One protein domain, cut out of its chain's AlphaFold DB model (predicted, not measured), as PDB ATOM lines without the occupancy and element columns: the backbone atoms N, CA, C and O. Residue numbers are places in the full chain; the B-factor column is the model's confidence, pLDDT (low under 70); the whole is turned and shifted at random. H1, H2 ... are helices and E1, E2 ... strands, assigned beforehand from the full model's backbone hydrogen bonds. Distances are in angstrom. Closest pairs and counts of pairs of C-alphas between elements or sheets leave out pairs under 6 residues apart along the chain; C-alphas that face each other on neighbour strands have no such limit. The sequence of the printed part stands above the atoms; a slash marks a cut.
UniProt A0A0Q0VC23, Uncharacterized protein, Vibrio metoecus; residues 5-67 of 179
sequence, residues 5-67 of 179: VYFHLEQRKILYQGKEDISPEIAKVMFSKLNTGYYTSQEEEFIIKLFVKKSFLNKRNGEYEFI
ATOM      1  N   VAL A   5       6.454  55.190  14.997       81.38
ATOM      2  CA  VAL A   5       7.020  54.040  14.269       81.38
ATOM      3  C   VAL A   5       8.378  53.654  14.850       81.38
ATOM      4  O   VAL A   5       8.617  52.488  15.155       81.38
ATOM      5  N   TYR A   6       9.240  54.646  15.080       82.69
ATOM      6  CA  TYR A   6      10.562  54.435  15.668       82.69
ATOM      7  C   TYR A   6      10.480  53.818  17.067       82.69
ATOM      8  O   TYR A   6      11.181  52.851  17.361       82.69
ATOM      9  N   PHE A   7       9.572  54.328  17.904       88.12
ATOM     10  CA  PHE A   7       9.316  53.777  19.231       88.12
ATOM     11  C   PHE A   7       8.963  52.288  19.174       88.12
ATOM     12  O   PHE A   7       9.568  51.493  19.889       88.12
ATOM     13  N   HIS A   8       8.021  51.900  18.310       87.94
ATOM     14  CA  HIS A   8       7.600  50.504  18.187       87.94
ATOM     15  C   HIS A   8       8.734  49.599  17.690       87.94
ATOM     16  O   HIS A   8       8.884  48.482  18.185       87.94
ATOM     17  N   LEU A   9       9.558  50.076  16.750       87.00
ATOM     18  CA  LEU A   9      10.717  49.324  16.267       87.00
ATOM     19  C   LEU A   9      11.745  49.095  17.377       87.00
ATOM     20  O   LEU A   9      12.192  47.965  17.561       87.00
ATOM     21  N   GLU A  10      12.104  50.127  18.140       88.19
ATOM     22  CA  GLU A  10      13.055  49.984  19.249       88.19
ATOM     23  C   GLU A  10      12.487  49.138  20.393       88.19
ATOM     24  O   GLU A  10      13.172  48.243  20.882       88.19
ATOM     25  N   GLN A  11      11.212  49.323  20.746       91.06
ATOM     26  CA  GLN A  11      10.511  48.467  21.706       91.06
ATOM     27  C   GLN A  11      10.598  46.989  21.295       91.06
ATOM     28  O   GLN A  11      10.914  46.133  22.118       91.06
ATOM     29  N   ARG A  12      10.355  46.677  20.017       89.06
ATOM     30  CA  ARG A  12      10.389  45.301  19.505       89.06
ATOM     31  C   ARG A  12      11.793  44.693  19.578       89.06
ATOM     32  O   ARG A  12      11.928  43.521  19.918       89.06
ATOM     33  N   LYS A  13      12.839  45.483  19.299       89.56
ATOM     34  CA  LYS A  13      14.239  45.046  19.456       89.56
ATOM     35  C   LYS A  13      14.553  44.683  20.911       89.56
ATOM     36  O   LYS A  13      15.236  43.696  21.165       89.56
ATOM     37  N   ILE A  14      14.035  45.466  21.853       88.75
ATOM     38  CA  ILE A  14      14.253  45.257  23.288       88.75
ATOM     39  C   ILE A  14      13.529  43.999  23.770       88.75
ATOM     40  O   ILE A  14      14.144  43.143  24.399       88.75
ATOM     41  N   LEU A  15      12.239  43.873  23.449       88.12
ATOM     42  CA  LEU A  15      11.400  42.788  23.958       88.12
ATOM     43  C   LEU A  15      11.707  41.433  23.314       88.12
ATOM     44  O   LEU A  15      11.678  40.420  24.002       88.12
ATOM     45  N   TYR A  16      12.009  41.403  22.012       88.50
ATOM     46  CA  TYR A  16      12.059  40.139  21.265       88.50
ATOM     47  C   TYR A  16      13.411  39.829  20.627       88.50
ATOM     48  O   TYR A  16      13.629  38.703  20.198       88.50
ATOM     49  N   GLN A  17      14.319  40.804  20.530       86.75
ATOM     50  CA  GLN A  17      15.645  40.599  19.925       86.75
ATOM     51  C   GLN A  17      16.778  40.672  20.956       86.75
ATOM     52  O   GLN A  17      17.947  40.666  20.582       86.75
ATOM     53  N   GLY A  18      16.444  40.763  22.250       81.94
ATOM     54  CA  GLY A  18      17.422  40.788  23.339       81.94
ATOM     55  C   GLY A  18      18.305  42.039  23.364       81.94
ATOM     56  O   GLY A  18      19.356  42.038  24.003       81.94
ATOM     57  N   LYS A  19      17.917  43.116  22.668       84.75
ATOM     58  CA  LYS A  19      18.689  44.362  22.667       84.75
ATOM     59  C   LYS A  19      18.580  45.033  24.036       84.75
ATOM     60  O   LYS A  19      17.539  45.573  24.392       84.75
ATOM     61  N   GLU A  20      19.676  45.044  24.787       82.25
ATOM     62  CA  GLU A  20      19.701  45.668  26.115       82.25
ATOM     63  C   GLU A  20      20.040  47.165  26.109       82.25
ATOM     64  O   GLU A  20      19.911  47.827  27.140       82.25
ATOM     65  N   ASP A  21      20.543  47.699  24.996       82.12
ATOM     66  CA  ASP A  21      20.899  49.113  24.904       82.12
ATOM     67  C   ASP A  21      19.663  49.961  24.584       82.12
ATOM     68  O   ASP A  21      19.031  49.792  23.537       82.12
ATOM     69  N   ILE A  22      19.304  50.848  25.514       85.44
ATOM     70  CA  ILE A  22      18.065  51.629  25.486       85.44
ATOM     71  C   ILE A  22      18.394  53.095  25.755       85.44
ATOM     72  O   ILE A  22      19.031  53.434  26.753       85.44
ATOM     73  N   SER A  23      17.904  53.992  24.900       85.81
ATOM     74  CA  SER A  23      17.978  55.432  25.164       85.81
ATOM     75  C   SER A  23      17.066  55.816  26.340       85.81
ATOM     76  O   SER A  23      15.929  55.338  26.396       85.81
ATOM     77  N   PRO A  24      17.478  56.735  27.242       87.12
ATOM     78  CA  PRO A  24      16.611  57.246  28.306       87.12
ATOM     79  C   PRO A  24      15.268  57.792  27.801       87.12
ATOM     80  O   PRO A  24      14.272  57.707  28.509       87.12
ATOM     81  N   GLU A  25      15.214  58.320  26.576       86.12
ATOM     82  CA  GLU A  25      13.969  58.813  25.974       86.12
ATOM     83  C   GLU A  25      12.979  57.676  25.700       86.12
ATOM     84  O   GLU A  25      11.810  57.765  26.070       86.12
ATOM     85  N   ILE A  26      13.461  56.581  25.104       88.12
ATOM     86  CA  ILE A  26      12.659  55.385  24.818       88.12
ATOM     87  C   ILE A  26      12.249  54.722  26.131       88.12
ATOM     88  O   ILE A  26      11.075  54.407  26.312       88.12
ATOM     89  N   ALA A  27      13.191  54.583  27.067       89.94
ATOM     90  CA  ALA A  27      12.933  54.000  28.377       89.94
ATOM     91  C   ALA A  27      11.863  54.789  29.147       89.94
ATOM     92  O   ALA A  27      10.981  54.184  29.745       89.94
ATOM     93  N   LYS A  28      11.867  56.127  29.066       90.19
ATOM     94  CA  LYS A  28      10.836  56.975  29.680       90.19
ATOM     95  C   LYS A  28       9.451  56.742  29.072       90.19
ATOM     96  O   LYS A  28       8.470  56.662  29.808       90.19
ATOM     97  N   VAL A  29       9.358  56.616  27.745       89.88
ATOM     98  CA  VAL A  29       8.078  56.332  27.071       89.88
ATOM     99  C   VAL A  29       7.585  54.921  27.405       89.88
ATOM    100  O   VAL A  29       6.409  54.749  27.716       89.88
ATOM    101  N   MET A  30       8.468  53.920  27.399       91.69
ATOM    102  CA  MET A  30       8.135  52.558  27.832       91.69
ATOM    103  C   MET A  30       7.679  52.530  29.297       91.69
ATOM    104  O   MET A  30       6.656  51.928  29.597       91.69
ATOM    105  N   PHE A  31       8.371  53.250  30.188       91.81
ATOM    106  CA  PHE A  31       7.998  53.372  31.599       91.81
ATOM    107  C   PHE A  31       6.590  53.953  31.767       91.81
ATOM    108  O   PHE A  31       5.787  53.397  32.503       91.81
ATOM    109  N   SER A  32       6.253  55.015  31.023       90.38
ATOM    110  CA  SER A  32       4.914  55.629  31.072       90.38
ATOM    111  C   SER A  32       3.774  54.714  30.606       90.38
ATOM    112  O   SER A  32       2.611  55.028  30.831       90.38
ATOM    113  N   LYS A  33       4.104  53.605  29.933       91.75
ATOM    114  CA  LYS A  33       3.153  52.598  29.445       91.75
ATOM    115  C   LYS A  33       3.038  51.382  30.371       91.75
ATOM    116  O   LYS A  33       2.157  50.555  30.142       91.75
ATOM    117  N   LEU A  34       3.884  51.255  31.394       90.44
ATOM    118  CA  LEU A  34       3.744  50.200  32.403       90.44
ATOM    119  C   LEU A  34       2.423  50.366  33.163       90.44
ATOM    120  O   LEU A  34       1.985  51.492  33.393       90.44
ATOM    121  N   ASN A  35       1.791  49.256  33.541       86.19
ATOM    122  CA  ASN A  35       0.510  49.212  34.252       86.19
ATOM    123  C   ASN A  35      -0.674  49.844  33.489       86.19
ATOM    124  O   ASN A  35      -1.738  50.054  34.064       86.19
ATOM    125  N   THR A  36      -0.522  50.144  32.192       89.31
ATOM    126  CA  THR A  36      -1.614  50.675  31.347       89.31
ATOM    127  C   THR A  36      -2.359  49.586  30.568       89.31
ATOM    128  O   THR A  36      -3.274  49.890  29.807       89.31
ATOM    129  N   GLY A  37      -1.945  48.320  30.708       89.50
ATOM    130  CA  GLY A  37      -2.411  47.205  29.875       89.50
ATOM    131  C   GLY A  37      -1.753  47.144  28.489       89.50
ATOM    132  O   GLY A  37      -2.152  46.342  27.651       89.50
ATOM    133  N   TYR A  38      -0.749  47.988  28.226       89.81
ATOM    134  CA  TYR A  38      -0.021  48.012  26.953       89.81
ATOM    135  C   TYR A  38       0.963  46.837  26.788       89.81
ATOM    136  O   TYR A  38       1.294  46.475  25.660       89.81
ATOM    137  N   TYR A  39       1.435  46.266  27.895       91.56
ATOM    138  CA  TYR A  39       2.358  45.132  27.943       91.56
ATOM    139  C   TYR A  39       1.695  43.944  28.645       91.56
ATOM    140  O   TYR A  39       0.809  44.120  29.482       91.56
ATOM    141  N   THR A  40       2.144  42.731  28.333       92.19
ATOM    142  CA  THR A  40       1.794  41.536  29.116       92.19
ATOM    143  C   THR A  40       2.561  41.512  30.442       92.19
ATOM    144  O   THR A  40       3.646  42.082  30.542       92.19
ATOM    145  N   SER A  41       2.067  40.796  31.459       90.38
ATOM    146  CA  SER A  41       2.738  40.727  32.773       90.38
ATOM    147  C   SER A  41       4.187  40.221  32.690       90.38
ATOM    148  O   SER A  41       5.051  40.695  33.423       90.38
ATOM    149  N   GLN A  42       4.473  39.298  31.765       90.38
ATOM    150  CA  GLN A  42       5.831  38.792  31.528       90.38
ATOM    151  C   GLN A  42       6.748  39.872  30.932       90.38
ATOM    152  O   GLN A  42       7.902  40.010  31.340       90.38
ATOM    153  N   GLU A  43       6.236  40.661  29.983       91.38
ATOM    154  CA  GLU A  43       6.972  41.774  29.379       91.38
ATOM    155  C   GLU A  43       7.221  42.896  30.391       91.38
ATOM    156  O   GLU A  43       8.317  43.450  30.419       91.38
ATOM    157  N   GLU A  44       6.250  43.213  31.251       91.12
ATOM    158  CA  GLU A  44       6.420  44.212  32.312       91.12
ATOM    159  C   GLU A  44       7.507  43.803  33.307       91.12
ATOM    160  O   GLU A  44       8.393  44.604  33.615       91.12
ATOM    161  N   GLU A  45       7.504  42.546  33.758       90.19
ATOM    162  CA  GLU A  45       8.537  42.027  34.658       90.19
ATOM    163  C   GLU A  45       9.930  42.098  34.011       90.19
ATOM    164  O   GLU A  45      10.904  42.521  34.645       90.19
ATOM    165  N   PHE A  46      10.024  41.741  32.728       91.69
ATOM    166  CA  PHE A  46      11.255  41.865  31.952       91.69
ATOM    167  C   PHE A  46      11.727  43.324  31.842       91.69
ATOM    168  O   PHE A  46      12.896  43.609  32.118       91.69
ATOM    169  N   ILE A  47      10.834  44.257  31.491       91.62
ATOM    170  CA  ILE A  47      11.150  45.687  31.367       91.62
ATOM    171  C   ILE A  47      11.650  46.240  32.704       91.62
ATOM    172  O   ILE A  47      12.673  46.925  32.731       91.62
ATOM    173  N   ILE A  48      10.981  45.921  33.818       90.31
ATOM    174  CA  ILE A  48      11.386  46.375  35.155       90.31
ATOM    175  C   ILE A  48      12.778  45.837  35.502       90.31
ATOM    176  O   ILE A  48      13.652  46.622  35.880       90.31
ATOM    177  N   LYS A  49      13.031  44.532  35.318       90.88
ATOM    178  CA  LYS A  49      14.357  43.927  35.553       90.88
ATOM    179  C   LYS A  49      15.440  44.608  34.718       90.88
ATOM    180  O   LYS A  49      16.499  44.960  35.242       90.88
ATOM    181  N   LEU A  50      15.170  44.838  33.435       91.12
ATOM    182  CA  LEU A  50      16.093  45.507  32.522       91.12
ATOM    183  C   LEU A  50      16.363  46.955  32.950       91.12
ATOM    184  O   LEU A  50      17.507  47.413  32.938       91.12
ATOM    185  N   PHE A  51      15.328  47.677  33.370       92.31
ATOM    186  CA  PHE A  51      15.455  49.063  33.793       92.31
ATOM    187  C   PHE A  51      16.222  49.209  35.107       92.31
ATOM    188  O   PHE A  51      17.040  50.124  35.225       92.31
ATOM    189  N   VAL A  52      16.027  48.292  36.056       89.31
ATOM    190  CA  VAL A  52      16.841  48.205  37.277       89.31
ATOM    191  C   VAL A  52      18.297  47.893  36.917       89.31
ATOM    192  O   VAL A  52      19.193  48.630  37.327       89.31
ATOM    193  N   LYS A  53      18.539  46.882  36.066       90.75
ATOM    194  CA  LYS A  53      19.884  46.493  35.599       90.75
ATOM    195  C   LYS A  53      20.649  47.658  34.957       90.75
ATOM    196  O   LYS A  53      21.858  47.767  35.128       90.75
ATOM    197  N   LYS A  54      19.965  48.530  34.209       89.88
ATOM    198  CA  LYS A  54      20.562  49.691  33.514       89.88
ATOM    199  C   LYS A  54      20.473  51.007  34.304       89.88
ATOM    200  O   LYS A  54      20.760  52.077  33.746       89.88
ATOM    201  N   SER A  55      20.067  50.933  35.575       88.50
ATOM    202  CA  SER A  55      19.936  52.070  36.496       88.50
ATOM    203  C   SER A  55      19.026  53.190  35.963       88.50
ATOM    204  O   SER A  55      19.320  54.375  36.111       88.50
ATOM    205  N   PHE A  56      17.933  52.825  35.286       88.44
ATOM    206  CA  PHE A  56      16.897  53.768  34.840       88.44
ATOM    207  C   PHE A  56      15.913  54.130  35.955       88.44
ATOM    208  O   PHE A  56      15.355  55.230  35.936       88.44
ATOM    209  N   LEU A  57      15.711  53.215  36.905       89.12
ATOM    210  CA  LEU A  57      14.735  53.337  37.981       89.12
ATOM    211  C   LEU A  57      15.415  53.464  39.341       89.12
ATOM    212  O   LEU A  57      16.474  52.884  39.574       89.12
ATOM    213  N   ASN A  58      14.752  54.177  40.244       86.75
ATOM    214  CA  ASN A  58      15.014  54.153  41.677       86.75
ATOM    215  C   ASN A  58      13.748  53.697  42.403       86.75
ATOM    216  O   ASN A  58      12.648  54.015  41.956       86.75
ATOM    217  N   LYS A  59      13.886  52.974  43.513       84.88
ATOM    218  CA  LYS A  59      12.743  52.576  44.335       84.88
ATOM    219  C   LYS A  59      12.584  53.572  45.482       84.88
ATOM    220  O   LYS A  59      13.472  53.675  46.326       84.88
ATOM    221  N   ARG A  60      11.467  54.298  45.524       82.38
ATOM    222  CA  ARG A  60      11.103  55.210  46.618       82.38
ATOM    223  C   ARG A  60       9.730  54.835  47.152       82.38
ATOM    224  O   ARG A  60       8.811  54.618  46.379       82.38
ATOM    225  N   ASN A  61       9.602  54.711  48.472       80.62
ATOM    226  CA  ASN A  61       8.337  54.390  49.151       80.62
ATOM    227  C   ASN A  61       7.608  53.137  48.618       80.62
ATOM    228  O   ASN A  61       6.392  53.046  48.689       80.62
ATOM    229  N   GLY A  62       8.348  52.160  48.080       80.00
ATOM    230  CA  GLY A  62       7.769  50.950  47.487       80.00
ATOM    231  C   GLY A  62       7.483  51.042  45.984       80.00
ATOM    232  O   GLY A  62       7.366  49.997  45.349       80.00
ATOM    233  N   GLU A  63       7.493  52.241  45.404       82.81
ATOM    234  CA  GLU A  63       7.219  52.505  43.990       82.81
ATOM    235  C   GLU A  63       8.504  52.783  43.194       82.81
ATOM    236  O   GLU A  63       9.530  53.197  43.743       82.81
ATOM    237  N   TYR A  64       8.471  52.526  41.885       85.31
ATOM    238  CA  TYR A  64       9.589  52.823  40.989       85.31
ATOM    239  C   TYR A  64       9.439  54.220  40.386       85.31
ATOM    240  O   TYR A  64       8.421  54.529  39.779       85.31
ATOM    241  N   GLU A  65      10.486  55.035  40.475       85.81
ATOM    242  CA  GLU A  65      10.581  56.338  39.819       85.81
ATOM    243  C   GLU A  65      11.651  56.314  38.725       85.81
ATOM    244  O   GLU A  65      12.761  55.811  38.926       85.81
ATOM    245  N   PHE A  66      11.349  56.905  37.567       87.00
ATOM    246  CA  PHE A  66      12.310  57.052  36.476       87.00
ATOM    247  C   PHE A  66      13.273  58.215  36.744       87.00
ATOM    248  O   PHE A  66      12.881  59.381  36.719       87.00
ATOM    249  N   ILE A  67      14.552  57.904  36.965       88.38
ATOM    250  CA  ILE A  67      15.550  58.886  37.421       88.38
ATOM    251  C   ILE A  67      16.497  59.374  36.321       88.38
ATOM    252  O   ILE A  67      17.130  60.424  36.454       88.38
TER     253      ILE A  67
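AT A GLANCE: This is residues 5 to 67 of the 179 residues of an uncharacterized protein of Vibrio metoecus (UniProt A0A0Q0VC23). Two helices, H2 and H3, run opposite ways through the middle of the domain, a third helix, H1, crosses them on one side, and a small two-stranded hairpin, E1 and E2, makes the end farthest from H1. H1 reaches across from H2 to near H3, about perpendicular to both, but the helices are joined by few contacts. The printed part has 63 residues with three named helices and then two named strands, in the order H1, H2, H3, E1, E2; the sheet is E1 - E2, antiparallel, and the class is mostly helix. The whole is compact, with a radius of gyration of the C-alphas of 11.1 A, yet only just elongated in outline, with spans of 34 by 23 by 18 A.

HOW THE PARTS SIT: H1, residues 5 to 16, touches H2, residues 24 to 32, with its residues 7 to 11 alone; the closest C-alphas are those of Phe 7 and Ile 26, 6.7 A apart. Their lines are about perpendicular, at 81 degrees. H1 and H3, residues 41 to 53, are close but not clearly touching, with the closest C-alphas, those of Leu 15 and Glu 43, 7.1 A apart, and their lines are about perpendicular at 89 degrees. H2 and H3 are also close but not clearly touching, with the C-alphas of Ala 27 and Phe 51 closest at 7.8 A; they run opposite ways at a tilt of 37 degrees, only just steep. E1, residues 57 to 60, and E2, residues 63 to 66, form a hairpin, antiparallel with 141 degrees between their directions. N 58 and O 65 are 2.9 A apart and N 65 and O 58 are 2.8 A apart, both within hydrogen-bond range. The closest C-alphas of H3 and E1 are those of Phe 51 and Leu 57, 6.0 A apart. Those of H2 and E2 are Lys 28 and Phe 66, 7.0 A apart. H1 is apart from both E1 and E2. In H1, H2 and H3 every O i to N i+4 pair is within hydrogen-bond range.

IN THESE COORDINATES: H1 begins at C-alpha 5, (7.020, 54.040, 14.269), and is 16.4 A long from first to last C-alpha. H2 is 12.1 A long. H3, the longest helix with 13 residues, is 18.3 A long and begins at C-alpha 41, (2.738, 40.727, 32.773). E1 measures 9.6 A and E2 10.2 A, and E2 ends at C-alpha 66, (12.310, 57.052, 36.476).

THE WHOLE: The C-alphas farthest apart, those of Val 5 and Asn 61, are 34.9 A from each other. The printed part has no cut. The links from H3 to E1 and from E1 to E2 are tight, those from H1 to H2 and from H2 to H3 are short, and no link is long. The mean pLDDT of the printed part is 88.0, and no printed residue is under 70.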